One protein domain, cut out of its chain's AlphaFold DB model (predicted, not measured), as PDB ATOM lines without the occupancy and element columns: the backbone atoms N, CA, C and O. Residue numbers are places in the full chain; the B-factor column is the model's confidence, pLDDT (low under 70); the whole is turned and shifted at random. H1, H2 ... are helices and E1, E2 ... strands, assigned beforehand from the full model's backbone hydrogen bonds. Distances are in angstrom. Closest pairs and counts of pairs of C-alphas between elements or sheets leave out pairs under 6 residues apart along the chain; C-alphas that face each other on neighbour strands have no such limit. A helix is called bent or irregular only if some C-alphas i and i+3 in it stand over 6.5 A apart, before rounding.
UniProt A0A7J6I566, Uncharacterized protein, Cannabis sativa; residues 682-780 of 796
ATOM      1  N   ALA A 682      31.182-137.237 -24.708       97.75
ATOM      2  CA  ALA A 682      29.864-137.205 -24.066       97.75
ATOM      3  C   ALA A 682      28.777-137.696 -25.023       97.75
ATOM      4  O   ALA A 682      28.032-138.620 -24.698       97.75
ATOM      5  N   ASN A 683      28.737-137.129 -26.228       98.00
ATOM      6  CA  ASN A 683      27.771-137.483 -27.261       98.00
ATOM      7  C   ASN A 683      27.857-138.963 -27.666       98.00
ATOM      8  O   ASN A 683      26.828-139.627 -27.758       98.00
ATOM      9  N   VAL A 684      29.063-139.508 -27.864       97.88
ATOM     10  CA  VAL A 684      29.253-140.936 -28.188       97.88
ATOM     11  C   VAL A 684      28.824-141.824 -27.020       97.88
ATOM     12  O   VAL A 684      28.025-142.739 -27.214       97.88
ATOM     13  N   SER A 685      29.268-141.513 -25.797       98.19
ATOM     14  CA  SER A 685      28.910-142.280 -24.596       98.19
ATOM     15  C   SER A 685      27.396-142.304 -24.369       98.19
ATOM     16  O   SER A 685      26.832-143.328 -23.981       98.19
ATOM     17  N   VAL A 686      26.709-141.180 -24.587       98.25
ATOM     18  CA  VAL A 686      25.248-141.106 -24.460       98.25
ATOM     19  C   VAL A 686      24.570-141.879 -25.585       98.25
ATOM     20  O   VAL A 686      23.657-142.644 -25.289       98.25
ATOM     21  N   ALA A 687      25.041-141.762 -26.832       98.06
ATOM     22  CA  ALA A 687      24.493-142.505 -27.966       98.06
ATOM     23  C   ALA A 687      24.526-144.026 -27.726       98.06
ATOM     24  O   ALA A 687      23.526-144.711 -27.939       98.06
ATOM     25  N   GLU A 688      25.643-144.549 -27.214       97.56
ATOM     26  CA  GLU A 688      25.780-145.964 -26.848       97.56
ATOM     27  C   GLU A 688      24.800-146.368 -25.740       97.56
ATOM     28  O   GLU A 688      24.153-147.416 -25.825       97.56
ATOM     29  N   LYS A 689      24.649-145.529 -24.706       97.94
ATOM     30  CA  LYS A 689      23.749-145.808 -23.583       97.94
ATOM     31  C   LYS A 689      22.281-145.809 -24.009       97.94
ATOM     32  O   LYS A 689      21.564-146.740 -23.639       97.94
ATOM     33  N   ILE A 690      21.832-144.810 -24.767       97.81
ATOM     34  CA  ILE A 690      20.431-144.732 -25.203       97.81
ATOM     35  C   ILE A 690      20.100-145.853 -26.184       97.81
ATOM     36  O   ILE A 690      19.071-146.494 -26.008       97.81
ATOM     37  N   LEU A 691      20.996-146.182 -27.123       97.31
ATOM     38  CA  LEU A 691      20.768-147.265 -28.081       97.31
ATOM     39  C   LEU A 691      20.682-148.626 -27.386       97.31
ATOM     40  O   LEU A 691      19.860-149.459 -27.760       97.31
ATOM     41  N   LYS A 692      21.503-148.847 -26.354       97.00
ATOM     42  CA  LYS A 692      21.452-150.071 -25.547       97.00
ATOM     43  C   LYS A 692      20.127-150.219 -24.794       97.00
ATOM     44  O   LYS A 692      19.633-151.334 -24.668       97.00
ATOM     45  N   GLU A 693      19.581-149.121 -24.275       97.50
ATOM     46  CA  GLU A 693      18.339-149.122 -23.492       97.50
ATOM     47  C   GLU A 693      17.086-149.130 -24.384       97.50
ATOM     48  O   GLU A 693      16.115-149.829 -24.101       97.50
ATOM     49  N   PHE A 694      17.131-148.392 -25.495       97.06
ATOM     50  CA  PHE A 694      16.020-148.172 -26.419       97.06
ATOM     51  C   PHE A 694      16.431-148.428 -27.884       97.06
ATOM     52  O   PHE A 694      16.503-147.488 -28.684       97.06
ATOM     53  N   PRO A 695      16.657-149.694 -28.295       95.19
ATOM     54  CA  PRO A 695      17.221-150.010 -29.610       95.19
ATOM     55  C   PRO A 695      16.380-149.567 -30.810       95.19
ATOM     56  O   PRO A 695      16.924-149.329 -31.884       95.19
ATOM     57  N   LEU A 696      15.058-149.455 -30.652       94.44
ATOM     58  CA  LEU A 696      14.125-149.164 -31.749       94.44
ATOM     59  C   LEU A 696      13.680-147.696 -31.817       94.44
ATOM     60  O   LEU A 696      13.014-147.321 -32.776       94.44
ATOM     61  N   CYS A 697      13.990-146.883 -30.806       95.81
ATOM     62  CA  CYS A 697      13.488-145.509 -30.714       95.81
ATOM     63  C   CYS A 697      14.511-144.503 -30.174       95.81
ATOM     64  O   CYS A 697      14.136-143.487 -29.592       95.81
ATOM     65  N   SER A 698      15.804-144.783 -30.339       96.94
ATOM     66  CA  SER A 698      16.862-143.846 -29.954       96.94
ATOM     67  C   SER A 698      17.035-142.761 -31.007       96.94
ATOM     68  O   SER A 698      17.175-143.063 -32.193       96.94
ATOM     69  N   LEU A 699      17.076-141.503 -30.566       97.44
ATOM     70  CA  LEU A 699      17.419-140.376 -31.423       97.44
ATOM     71  C   LEU A 699      18.936-140.328 -31.623       97.44
ATOM     72  O   LEU A 699      19.702-140.149 -30.674       97.44
ATOM     73  N   LEU A 700      19.363-140.490 -32.869       97.75
ATOM     74  CA  LEU A 700      20.762-140.529 -33.273       97.75
ATOM     75  C   LEU A 700      21.023-139.516 -34.391       97.75
ATOM     76  O   LEU A 700      20.102-138.979 -35.011       97.75
ATOM     77  N   ARG A 701      22.300-139.247 -34.663       97.00
ATOM     78  CA  ARG A 701      22.736-138.370 -35.752       97.00
ATOM     79  C   ARG A 701      23.822-139.050 -36.565       97.00
ATOM     80  O   ARG A 701      24.852-139.437 -36.022       97.00
ATOM     81  N   ARG A 702      23.621-139.125 -37.878       95.12
ATOM     82  CA  ARG A 702      24.587-139.705 -38.816       95.12
ATOM     83  C   ARG A 702      25.076-138.686 -39.830       95.12
ATOM     84  O   ARG A 702      24.437-137.661 -40.069       95.12
ATOM     85  N   HIS A 703      26.183-139.023 -40.471       94.50
ATOM     86  CA  HIS A 703      26.712-138.310 -41.625       94.50
ATOM     87  C   HIS A 703      26.991-139.362 -42.704       94.50
ATOM     88  O   HIS A 703      27.994-140.069 -42.584       94.50
ATOM     89  N   PRO A 704      26.082-139.533 -43.685       93.25
ATOM     90  CA  PRO A 704      26.214-140.566 -44.708       93.25
ATOM     91  C   PRO A 704      27.502-140.429 -45.523       93.25
ATOM     92  O   PRO A 704      28.004-139.328 -45.745       93.25
ATOM     93  N   THR A 705      28.021-141.544 -46.025       92.06
ATOM     94  CA  THR A 705      29.174-141.517 -46.933       92.06
ATOM     95  C   THR A 705      28.794-140.796 -48.235       92.06
ATOM     96  O   THR A 705      27.775-141.153 -48.832       92.06
ATOM     97  N   PRO A 706      29.569-139.794 -48.689       90.75
ATOM     98  CA  PRO A 706      29.336-139.144 -49.976       90.75
ATOM     99  C   PRO A 706      29.502-140.123 -51.135       90.75
ATOM    100  O   PRO A 706      30.388-140.979 -51.116       90.75
ATOM    101  N   THR A 707      28.642-139.999 -52.148       88.62
ATOM    102  CA  THR A 707      28.775-140.810 -53.361       88.62
ATOM    103  C   THR A 707      29.916-140.281 -54.223       88.62
ATOM    104  O   THR A 707      30.359-139.134 -54.085       88.62
ATOM    105  N   ARG A 708      30.414-141.116 -55.137       85.88
ATOM    106  CA  ARG A 708      31.516-140.726 -56.020       85.88
ATOM    107  C   ARG A 708      31.120-139.563 -56.928       85.88
ATOM    108  O   ARG A 708      31.931-138.676 -57.159       85.88
ATOM    109  N   GLU A 709      29.872-139.539 -57.382       83.94
ATOM    110  CA  GLU A 709      29.317-138.495 -58.245       83.94
ATOM    111  C   GLU A 709      29.338-137.127 -57.552       83.94
ATOM    112  O   GLU A 709      29.637-136.122 -58.191       83.94
ATOM    113  N   MET A 710      29.097-137.084 -56.234       85.44
ATOM    114  CA  MET A 710      29.178-135.847 -55.447       85.44
ATOM    115  C   MET A 710      30.611-135.315 -55.332       85.44
ATOM    116  O   MET A 710      30.820-134.105 -55.296       85.44
ATOM    117  N   LEU A 711      31.600-136.213 -55.268       89.06
ATOM    118  CA  LEU A 711      33.020-135.870 -55.138       89.06
ATOM    119  C   LEU A 711      33.704-135.623 -56.491       89.06
ATOM    120  O   LEU A 711      34.778-135.030 -56.533       89.06
ATOM    121  N   GLU A 712      33.096-136.036 -57.599       87.94
ATOM    122  CA  GLU A 712      33.655-135.918 -58.948       87.94
ATOM    123  C   GLU A 712      34.089-134.480 -59.321       87.94
ATOM    124  O   GLU A 712      35.199-134.320 -59.839       87.94
ATOM    125  N   PRO A 713      33.327-133.405 -59.013       87.62
ATOM    126  CA  PRO A 713      33.781-132.037 -59.274       87.62
ATOM    127  C   PRO A 713      35.065-131.675 -58.511       87.62
ATOM    128  O   PRO A 713      35.949-131.011 -59.062       87.62
ATOM    129  N   LEU A 714      35.196-132.138 -57.262       89.69
ATOM    130  CA  LEU A 714      36.402-131.956 -56.452       89.69
ATOM    131  C   LEU A 714      37.578-132.722 -57.056       89.69
ATOM    132  O   LEU A 714      38.657-132.151 -57.188       89.69
ATOM    133  N   LEU A 715      37.367-133.980 -57.453       91.19
ATOM    134  CA  LEU A 715      38.398-134.827 -58.055       91.19
ATOM    135  C   LEU A 715      38.939-134.225 -59.354       91.19
ATOM    136  O   LEU A 715      40.151-134.139 -59.525       91.19
ATOM    137  N   ARG A 716      38.057-133.740 -60.238       89.62
ATOM    138  CA  ARG A 716      38.462-133.067 -61.483       89.62
ATOM    139  C   ARG A 716      39.257-131.795 -61.209       89.62
ATOM    140  O   ARG A 716      40.293-131.575 -61.831       89.62
ATOM    141  N   THR A 717      38.795-130.982 -60.259       88.75
ATOM    142  CA  THR A 717      39.476-129.734 -59.881       88.75
ATOM    143  C   THR A 717      40.847-130.016 -59.265       88.75
ATOM    144  O   THR A 717      41.828-129.373 -59.624       88.75
ATOM    145  N   ALA A 718      40.938-131.007 -58.376       89.38
ATOM    146  CA  ALA A 718      42.192-131.442 -57.771       89.38
ATOM    147  C   ALA A 718      43.172-131.961 -58.835       89.38
ATOM    148  O   ALA A 718      44.318-131.511 -58.877       89.38
ATOM    149  N   ALA A 719      42.704-132.816 -59.750       90.38
ATOM    150  CA  ALA A 719      43.511-133.366 -60.836       90.38
ATOM    151  C   ALA A 719      44.044-132.275 -61.779       90.38
ATOM    152  O   ALA A 719      45.203-132.335 -62.186       90.38
ATOM    153  N   ALA A 720      43.243-131.243 -62.072       89.50
ATOM    154  CA  ALA A 720      43.665-130.100 -62.885       89.50
ATOM    155  C   ALA A 720      44.822-129.303 -62.252       89.50
ATOM    156  O   ALA A 720      45.629-128.713 -62.968       89.50
ATOM    157  N   VAL A 721      44.936-129.320 -60.920       88.12
ATOM    158  CA  VAL A 721      46.036-128.694 -60.164       88.12
ATOM    159  C   VAL A 721      47.153-129.708 -59.841       88.12
ATOM    160  O   VAL A 721      48.115-129.392 -59.147       88.12
ATOM    161  N   GLY A 722      47.070-130.935 -60.368       86.94
ATOM    162  CA  GLY A 722      48.071-131.987 -60.169       86.94
ATOM    163  C   GLY A 722      47.974-132.724 -58.828       86.94
ATOM    164  O   GLY A 722      48.925-133.400 -58.439       86.94
ATOM    165  N   LEU A 723      46.850-132.610 -58.114       88.31
ATOM    166  CA  LEU A 723      46.568-133.358 -56.889       88.31
ATOM    167  C   LEU A 723      45.743-134.614 -57.184       88.31
ATOM    168  O   LEU A 723      44.751-134.564 -57.907       88.31
ATOM    169  N   ASN A 724      46.103-135.725 -56.545       90.00
ATOM    170  CA  ASN A 724      45.317-136.954 -56.573       90.00
ATOM    171  C   ASN A 724      44.718-137.213 -55.185       90.00
ATOM    172  O   ASN A 724      45.458-137.468 -54.238       90.00
ATOM    173  N   LEU A 725      43.392-137.124 -55.068       91.12
ATOM    174  CA  LEU A 725      42.672-137.364 -53.817       91.12
ATOM    175  C   LEU A 725      42.093-138.781 -53.809       91.12
ATOM    176  O   LEU A 725      41.427-139.190 -54.761       91.12
ATOM    177  N   ASP A 726      42.315-139.511 -52.720       91.31
ATOM    178  CA  ASP A 726      41.768-140.855 -52.538       91.31
ATOM    179  C   ASP A 726      40.440-140.778 -51.779       91.31
ATOM    180  O   ASP A 726      40.386-140.373 -50.623       91.31
ATOM    181  N   VAL A 727      39.353-141.176 -52.437       90.81
ATOM    182  CA  VAL A 727      37.986-141.128 -51.894       90.81
ATOM    183  C   VAL A 727      37.465-142.503 -51.466       90.81
ATOM    184  O   VAL A 727      36.269-142.673 -51.252       90.81
ATOM    185  N   SER A 728      38.341-143.507 -51.357       90.38
ATOM    186  CA  SER A 728      37.965-144.877 -50.977       90.38
ATOM    187  C   SER A 728      37.423-144.989 -49.549       90.38
ATOM    188  O   SER A 728      36.596-145.854 -49.261       90.38
ATOM    189  N   SER A 729      37.884-144.124 -48.643       91.12
ATOM    190  CA  SER A 729      37.447-144.059 -47.248       91.12
ATOM    191  C   SER A 729      37.662-142.658 -46.677       91.12
ATOM    192  O   SER A 729      38.440-141.875 -47.225       91.12
ATOM    193  N   SER A 730      37.035-142.352 -45.535       92.00
ATOM    194  CA  SER A 730      37.262-141.074 -44.844       92.00
ATOM    195  C   SER A 730      38.729-140.891 -44.453       92.00
ATOM    196  O   SER A 730      39.256-139.791 -44.575       92.00
ATOM    197  N   LYS A 731      39.409-141.976 -44.060       93.81
ATOM    198  CA  LYS A 731      40.837-141.964 -43.735       93.81
ATOM    199  C   LYS A 731      41.703-141.670 -44.955       93.81
ATOM    200  O   LYS A 731      42.524-140.769 -44.897       93.81
ATOM    201  N   ALA A 732      41.490-142.380 -46.060       93.69
ATOM    202  CA  ALA A 732      42.261-142.150 -47.280       93.69
ATOM    203  C   ALA A 732      42.064-140.720 -47.819       93.69
ATOM    204  O   ALA A 732      43.010-140.081 -48.290       93.69
ATOM    205  N   LEU A 733      40.853-140.177 -47.664       92.75
ATOM    206  CA  LEU A 733      40.571-138.790 -48.005       92.75
ATOM    207  C   LEU A 733      41.271-137.816 -47.052       92.75
ATOM    208  O   LEU A 733      41.854-136.844 -47.518       92.75
ATOM    209  N   ALA A 734      41.252-138.076 -45.742       91.50
ATOM    210  CA  ALA A 734      41.983-137.276 -44.759       91.50
ATOM    211  C   ALA A 734      43.487-137.254 -45.072       91.50
ATOM    212  O   ALA A 734      44.054-136.179 -45.236       91.50
ATOM    213  N   ASP A 735      44.095-138.428 -45.256       92.38
ATOM    214  CA  ASP A 735      45.528-138.583 -45.518       92.38
ATOM    215  C   ASP A 735      45.933-137.891 -46.835       92.38
ATOM    216  O   ASP A 735      46.938-137.177 -46.895       92.38
ATOM    217  N   SER A 736      45.125-138.038 -47.894       92.56
ATOM    218  CA  SER A 736      45.387-137.362 -49.172       92.56
ATOM    219  C   SER A 736      45.218-135.843 -49.078       92.56
ATOM    220  O   SER A 736      46.049-135.118 -49.628       92.56
ATOM    221  N   LEU A 737      44.234-135.340 -48.323       90.00
ATOM    222  CA  LEU A 737      44.072-133.909 -48.036       90.00
ATOM    223  C   LEU A 737      45.201-133.351 -47.162       90.00
ATOM    224  O   LEU A 737      45.638-132.225 -47.385       90.00
ATOM    225  N   ASP A 738      45.695-134.107 -46.185       88.19
ATOM    226  CA  ASP A 738      46.818-133.705 -45.331       88.19
ATOM    227  C   ASP A 738      48.122-133.610 -46.140       88.19
ATOM    228  O   ASP A 738      48.926-132.707 -45.917       88.19
ATOM    229  N   SER A 739      48.292-134.479 -47.141       87.31
ATOM    230  CA  SER A 739      49.422-134.438 -48.080       87.31
ATOM    231  C   SER A 739      49.282-133.400 -49.210       87.31
ATOM    232  O   SER A 739      50.226-133.182 -49.975       87.31
ATOM    233  N   ALA A 740      48.115-132.755 -49.341       80.62
ATOM    234  CA  ALA A 740      47.793-131.873 -50.460       80.62
ATOM    235  C   ALA A 740      48.447-130.486 -50.324       80.62
ATOM    236  O   ALA A 740      47.831-129.524 -49.858       80.62
ATOM    237  N   GLY A 741      49.686-130.382 -50.807       70.50
ATOM    238  CA  GLY A 741      50.407-129.124 -51.005       70.50
ATOM    239  C   GLY A 741      51.029-128.529 -49.736       70.50
ATOM    240  O   GLY A 741      50.523-128.678 -48.630       70.50
ATOM    241  N   ASN A 742      52.142-127.811 -49.914       76.75
ATOM    242  CA  ASN A 742      52.887-127.185 -48.812       76.75
ATOM    243  C   ASN A 742      52.349-125.799 -48.415       76.75
ATOM    244  O   ASN A 742      52.733-125.284 -47.368       76.75
ATOM    245  N   ASP A 743      51.513-125.172 -49.252       86.94
ATOM    246  CA  ASP A 743      50.910-123.870 -48.954       86.94
ATOM    247  C   ASP A 743      49.685-124.043 -48.030       86.94
ATOM    248  O   ASP A 743      48.691-124.653 -48.445       86.94
ATOM    249  N   PRO A 744      49.711-123.487 -46.799       84.50
ATOM    250  CA  PRO A 744      48.596-123.588 -45.861       84.50
ATOM    251  C   PRO A 744      47.278-123.021 -46.402       84.50
ATOM    252  O   PRO A 744      46.208-123.540 -46.076       84.50
ATOM    253  N   TYR A 745      47.328-121.963 -47.221       85.88
ATOM    254  CA  TYR A 745      46.115-121.356 -47.769       85.88
ATOM    255  C   TYR A 745      45.486-122.247 -48.838       85.88
ATOM    256  O   TYR A 745      44.282-122.512 -48.798       85.88
ATOM    257  N   PHE A 746      46.305-122.776 -49.746       87.81
ATOM    258  CA  PHE A 746      45.874-123.756 -50.735       87.81
ATOM    259  C   PHE A 746      45.260-125.007 -50.089       87.81
ATOM    260  O   PHE A 746      44.166-125.422 -50.477       87.81
ATOM    261  N   ASN A 747      45.898-125.559 -49.052       86.69
ATOM    262  CA  ASN A 747      45.359-126.712 -48.326       86.69
ATOM    263  C   ASN A 747      43.984-126.399 -47.706       86.69
ATOM    264  O   ASN A 747      43.033-127.172 -47.844       86.69
ATOM    265  N   LYS A 748      43.842-125.215 -47.094       86.00
ATOM    266  CA  LYS A 748      42.563-124.734 -46.553       86.00
ATOM    267  C   LYS A 748      41.493-124.602 -47.643       86.00
ATOM    268  O   LYS A 748      40.352-124.995 -47.410       86.00
ATOM    269  N   LEU A 749      41.845-124.092 -48.825       88.06
ATOM    270  CA  LEU A 749      40.921-123.945 -49.954       88.06
ATOM    271  C   LEU A 749      40.399-125.302 -50.441       88.06
ATOM    272  O   LEU A 749      39.188-125.473 -50.582       88.06
ATOM    273  N   ILE A 750      41.287-126.280 -50.640       88.62
ATOM    274  CA  ILE A 750      40.892-127.636 -51.049       88.62
ATOM    275  C   ILE A 750      39.991-128.281 -49.989       88.62
ATOM    276  O   ILE A 750      38.985-128.895 -50.342       88.62
ATOM    277  N   ARG A 751      40.267-128.081 -48.693       89.56
ATOM    278  CA  ARG A 751      39.378-128.554 -47.616       89.56
ATOM    279  C   ARG A 751      38.004-127.894 -47.648       89.56
ATOM    280  O   ARG A 751      37.020-128.591 -47.446       89.56
ATOM    281  N   ILE A 752      37.912-126.592 -47.928       88.44
ATOM    282  CA  ILE A 752      36.619-125.898 -48.083       88.44
ATOM    283  C   ILE A 752      35.828-126.491 -49.259       88.44
ATOM    284  O   ILE A 752      34.625-126.726 -49.134       88.44
ATOM    285  N   LEU A 753      36.491-126.767 -50.388       88.62
ATOM    286  CA  LEU A 753      35.859-127.426 -51.535       88.62
ATOM    287  C   LEU A 753      35.411-128.850 -51.190       88.62
ATOM    288  O   LEU A 753      34.296-129.235 -51.540       88.62
ATOM    289  N   ALA A 754      36.231-129.600 -50.450       89.75
ATOM    290  CA  ALA A 754      35.878-130.929 -49.971       89.75
ATOM    291  C   ALA A 754      34.632-130.891 -49.078       89.75
ATOM    292  O   ALA A 754      33.713-131.670 -49.313       89.75
ATOM    293  N   THR A 755      34.539-129.938 -48.141       88.00
ATOM    294  CA  THR A 755      33.350-129.731 -47.297       88.00
ATOM    295  C   THR A 755      32.080-129.545 -48.125       88.00
ATOM    296  O   THR A 755      31.045-130.111 -47.787       88.00
ATOM    297  N   ARG A 756      32.147-128.791 -49.231       86.69
ATOM    298  CA  ARG A 756      30.988-128.537 -50.109       86.69
ATOM    299  C   ARG A 756      30.521-129.767 -50.891       86.69
ATOM    300  O   ARG A 756      29.381-129.781 -51.339       86.69
ATOM    301  N   CYS A 757      31.380-130.772 -51.048       88.31
ATOM    302  CA  CYS A 757      31.060-132.020 -51.742       88.31
ATOM    303  C   CYS A 757      30.605-133.138 -50.781       88.31
ATOM    304  O   CYS A 757      30.286-134.240 -51.227       88.31
ATOM    305  N   MET A 758      30.589-132.878 -49.469       88.44
ATOM    306  CA  MET A 758      30.102-133.825 -48.463       88.44
ATOM    307  C   MET A 758      28.573-133.909 -48.464       88.44
ATOM    308  O   MET A 758      27.873-133.008 -48.928       88.44
ATOM    309  N   THR A 759      28.041-134.993 -47.903       89.62
ATOM    310  CA  THR A 759      26.600-135.106 -47.660       89.62
ATOM    311  C   THR A 759      26.187-134.261 -46.458       89.62
ATOM    312  O   THR A 759      27.001-133.826 -45.643       89.62
ATOM    313  N   GLN A 760      24.886-134.021 -46.324       90.12
ATOM    314  CA  GLN A 760      24.352-133.373 -45.136       90.12
ATOM    315  C   GLN A 760      24.255-134.381 -43.979       90.12
ATOM    316  O   GLN A 760      23.718-135.478 -44.135       90.12
ATOM    317  N   ALA A 761      24.724-133.990 -42.793       91.50
ATOM    318  CA  ALA A 761      24.476-134.749 -41.572       91.50
ATOM    319  C   ALA A 761      23.009-134.608 -41.132       91.50
ATOM    320  O   ALA A 761      22.470-133.499 -41.099       91.50
ATOM    321  N   VAL A 762      22.379-135.719 -40.751       95.38
ATOM    322  CA  VAL A 762      20.936-135.800 -40.469       95.38
ATOM    323  C   VAL A 762      20.658-136.518 -39.151       95.38
ATOM    324  O   VAL A 762      21.389-137.432 -38.759       95.38
ATOM    325  N   TYR A 763      19.589-136.104 -38.469       96.56
ATOM    326  CA  TYR A 763      19.026-136.856 -37.347       96.56
ATOM    327  C   TYR A 763      18.161-138.006 -37.860       96.56
ATOM    328  O   TYR A 763      17.552-137.895 -38.923       96.56
ATOM    329  N   PHE A 764      18.105-139.097 -37.105       96.38
ATOM    330  CA  PHE A 764      17.275-140.252 -37.423       96.38
ATOM    331  C   PHE A 764      16.896-141.025 -36.155       96.38
ATOM    332  O   PHE A 764      17.565-140.922 -35.124       96.38
ATOM    333  N   CYS A 765      15.824-141.806 -36.243       97.12
ATOM    334  CA  CYS A 765      15.443-142.761 -35.213       97.12
ATOM    335  C   CYS A 765      16.115-144.111 -35.493       97.12
ATOM    336  O   CYS A 765      16.104-144.586 -36.629       97.12
ATOM    337  N   SER A 766      16.674-144.763 -34.474       95.50
ATOM    338  CA  SER A 766      17.374-146.044 -34.641       95.50
ATOM    339  C   SER A 766      16.504-147.153 -35.253       95.50
ATOM    340  O   SER A 766      17.032-148.023 -35.938       95.50
ATOM    341  N   GLY A 767      15.179-147.110 -35.072       93.94
ATOM    342  CA  GLY A 767      14.248-148.062 -35.688       93.94
ATOM    343  C   GLY A 767      14.074-147.916 -37.205       93.94
ATOM    344  O   GLY A 767      13.592-148.855 -37.835       93.94
ATOM    345  N   ASP A 768      14.472-146.783 -37.793       93.06
ATOM    346  CA  ASP A 768      14.270-146.501 -39.222       93.06
ATOM    347  C   ASP A 768      15.397-147.052 -40.107       93.06
ATOM    348  O   ASP A 768      15.199-147.248 -41.305       93.06
ATOM    349  N   LEU A 769      16.585-147.278 -39.537       93.38
ATOM    350  CA  LEU A 769      17.803-147.629 -40.269       93.38
ATOM    351  C   LEU A 769      18.507-148.838 -39.652       93.38
ATOM    352  O   LEU A 769      18.360-149.139 -38.465       93.38
ATOM    353  N   SER A 770      19.333-149.510 -40.451       91.94
ATOM    354  CA  SER A 770      20.154-150.621 -39.970       91.94
ATOM    355  C   SER A 770      21.465-150.136 -39.319       91.94
ATOM    356  O   SER A 770      21.984-149.087 -39.700       91.94
ATOM    357  N   PRO A 771      22.064-150.883 -38.367       91.88
ATOM    358  CA  PRO A 771      23.269-150.444 -37.652       91.88
ATOM    359  C   PRO A 771      24.467-149.999 -38.514       91.88
ATOM    360  O   PRO A 771      25.119-149.024 -38.142       91.88
ATOM    361  N   PRO A 772      24.778-150.628 -39.670       91.56
ATOM    362  CA  PRO A 772      25.846-150.147 -40.555       91.56
ATOM    363  C   PRO A 772      25.624-148.723 -41.084       91.56
ATOM    364  O   PRO A 772      26.576-148.029 -41.430       91.56
ATOM    365  N   GLU A 773      24.372-148.273 -41.136       93.19
ATOM    366  CA  GLU A 773      23.985-146.963 -41.651       93.19
ATOM    367  C   GLU A 773      24.078-145.846 -40.605       93.19
ATOM    368  O   GLU A 773      23.843-144.684 -40.948       93.19
ATOM    369  N   TYR A 774      24.411-146.171 -39.349       95.44
ATOM    370  CA  TYR A 774      24.534-145.209 -38.245       95.44
ATOM    371  C   TYR A 774      25.843-144.411 -38.294       95.44
ATOM    372  O   TYR A 774      25.981-143.410 -37.589       95.44
ATOM    373  N   LEU A 775      26.781-144.844 -39.142       95.12
ATOM    374  CA  LEU A 775      28.107-144.264 -39.292       95.12
ATOM    375  C   LEU A 775      28.054-142.739 -39.469       95.12
ATOM    376  O   LEU A 775      27.309-142.192 -40.285       95.12
ATOM    377  N   HIS A 776      28.929-142.055 -38.742       95.69
ATOM    378  CA  HIS A 776      29.191-140.640 -38.925       95.69
ATOM    379  C   HIS A 776      30.507-140.439 -39.687       95.69
ATOM    380  O   HIS A 776      31.571-140.316 -39.076       95.69
ATOM    381  N   TYR A 777      30.425-140.355 -41.021       93.62
ATOM    382  CA  TYR A 777      31.570-140.302 -41.939       93.62
ATOM    383  C   TYR A 777      32.619-139.254 -41.539       93.62
ATOM    384  O   TYR A 777      33.779-139.585 -41.319       93.62
ATOM    385  N   GLY A 778      32.204-138.000 -41.332       91.06
ATOM    386  CA  GLY A 778      33.140-136.917 -40.994       91.06
ATOM    387  C   GLY A 778      33.836-137.046 -39.631       91.06
ATOM    388  O   GLY A 778      34.931-136.523 -39.460       91.06
ATOM    389  N   LEU A 779      33.235-137.760 -38.672       92.75
ATOM    390  CA  LEU A 779      33.806-137.938 -37.327       92.75
ATOM    391  C   LEU A 779      34.542-139.276 -37.181       92.75
ATOM    392  O   LEU A 779      35.130-139.517 -36.129       92.75
ATOM    393  N   ALA A 780      34.469-140.146 -38.196       94.12
ATOM    394  CA  ALA A 780      34.907-141.538 -38.126       94.12
ATOM    395  C   ALA A 780      34.387-142.273 -36.872       94.12
ATOM    396  O   ALA A 780      35.116-143.020 -36.219       94.12
TER     397      ALA A 780
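Overview. This is residues 682 to 780 of the 796 residues of an uncharacterized protein of Cannabis sativa (UniProt A0A7J6I566). The model is two lobes set end to end along the longest axis: one holds a short two-stranded ribbon, E1 and E2, with H1 and H5 near E1; the other holds three helices, with H4 packing on both H2 and H3. Residues 703 to 707 and 757 to 761 run between the lobes. The printed part has 99 residues, in the order H1 E1 H2 H3 H4 E2 H5; the sheet, E1 - E2, is antiparallel and the class is mostly helix. The whole is loose, with a radius of gyration of the C-alphas of 16.5 A, and spans 50 by 27 by 18 A.

Along the chain. H1, residues 682 to 693, begins at C-alpha 682 (29.864, -137.205, -24.066) and is 16.6 A long. E1 is residues 699 to 702. H2, residues 708 to 720, is 17.5 A long and irregular, with C-alphas 710 and 713 7.1 A apart. H3 is residues 730 to 738. H4, residues 744 to 756, is 18.8 A long. E2 is residues 762 to 765. H5, residues 771 to 774, ends at C-alpha 774 (24.534, -145.209, -38.245).

Arrangement. The closest C-alphas of H1 and E1, Ala 687 and Leu 700, are 6.8 A apart. E1 and E2 are antiparallel neighbours at 141 degrees, with N 700 and O 764 at 2.9 A. The closest C-alphas of E1 and H5, Arg 702 and Tyr 774, are 5.5 A apart. H4 touches H2 with residues 750 to 754 alone, closest at the C-alphas of Leu 714 and Ala 754, 6.6 A, at a shallow tilt of 25 degrees, opposite ways. H3 and H4 form a helical hairpin at a shallow tilt of 29 degrees; H4 touches H3 with residues 747 to 751 alone, closest at the C-alphas of Leu 737 and Arg 751, 7.1 A. H2 and H3 are apart. Each O i to N i+4 pair is within hydrogen-bond range in H1, H3 and H4, and 7 of 9 are in H2; H5 is too short for such a pair.

Size, cuts and confidence. The two C-alphas farthest apart, those of Glu 693 and Ala 720, are 50.5 A apart. The printed part has no cut and no long link. Mean pLDDT of the printed part is 91.5, and no printed residue is under 70.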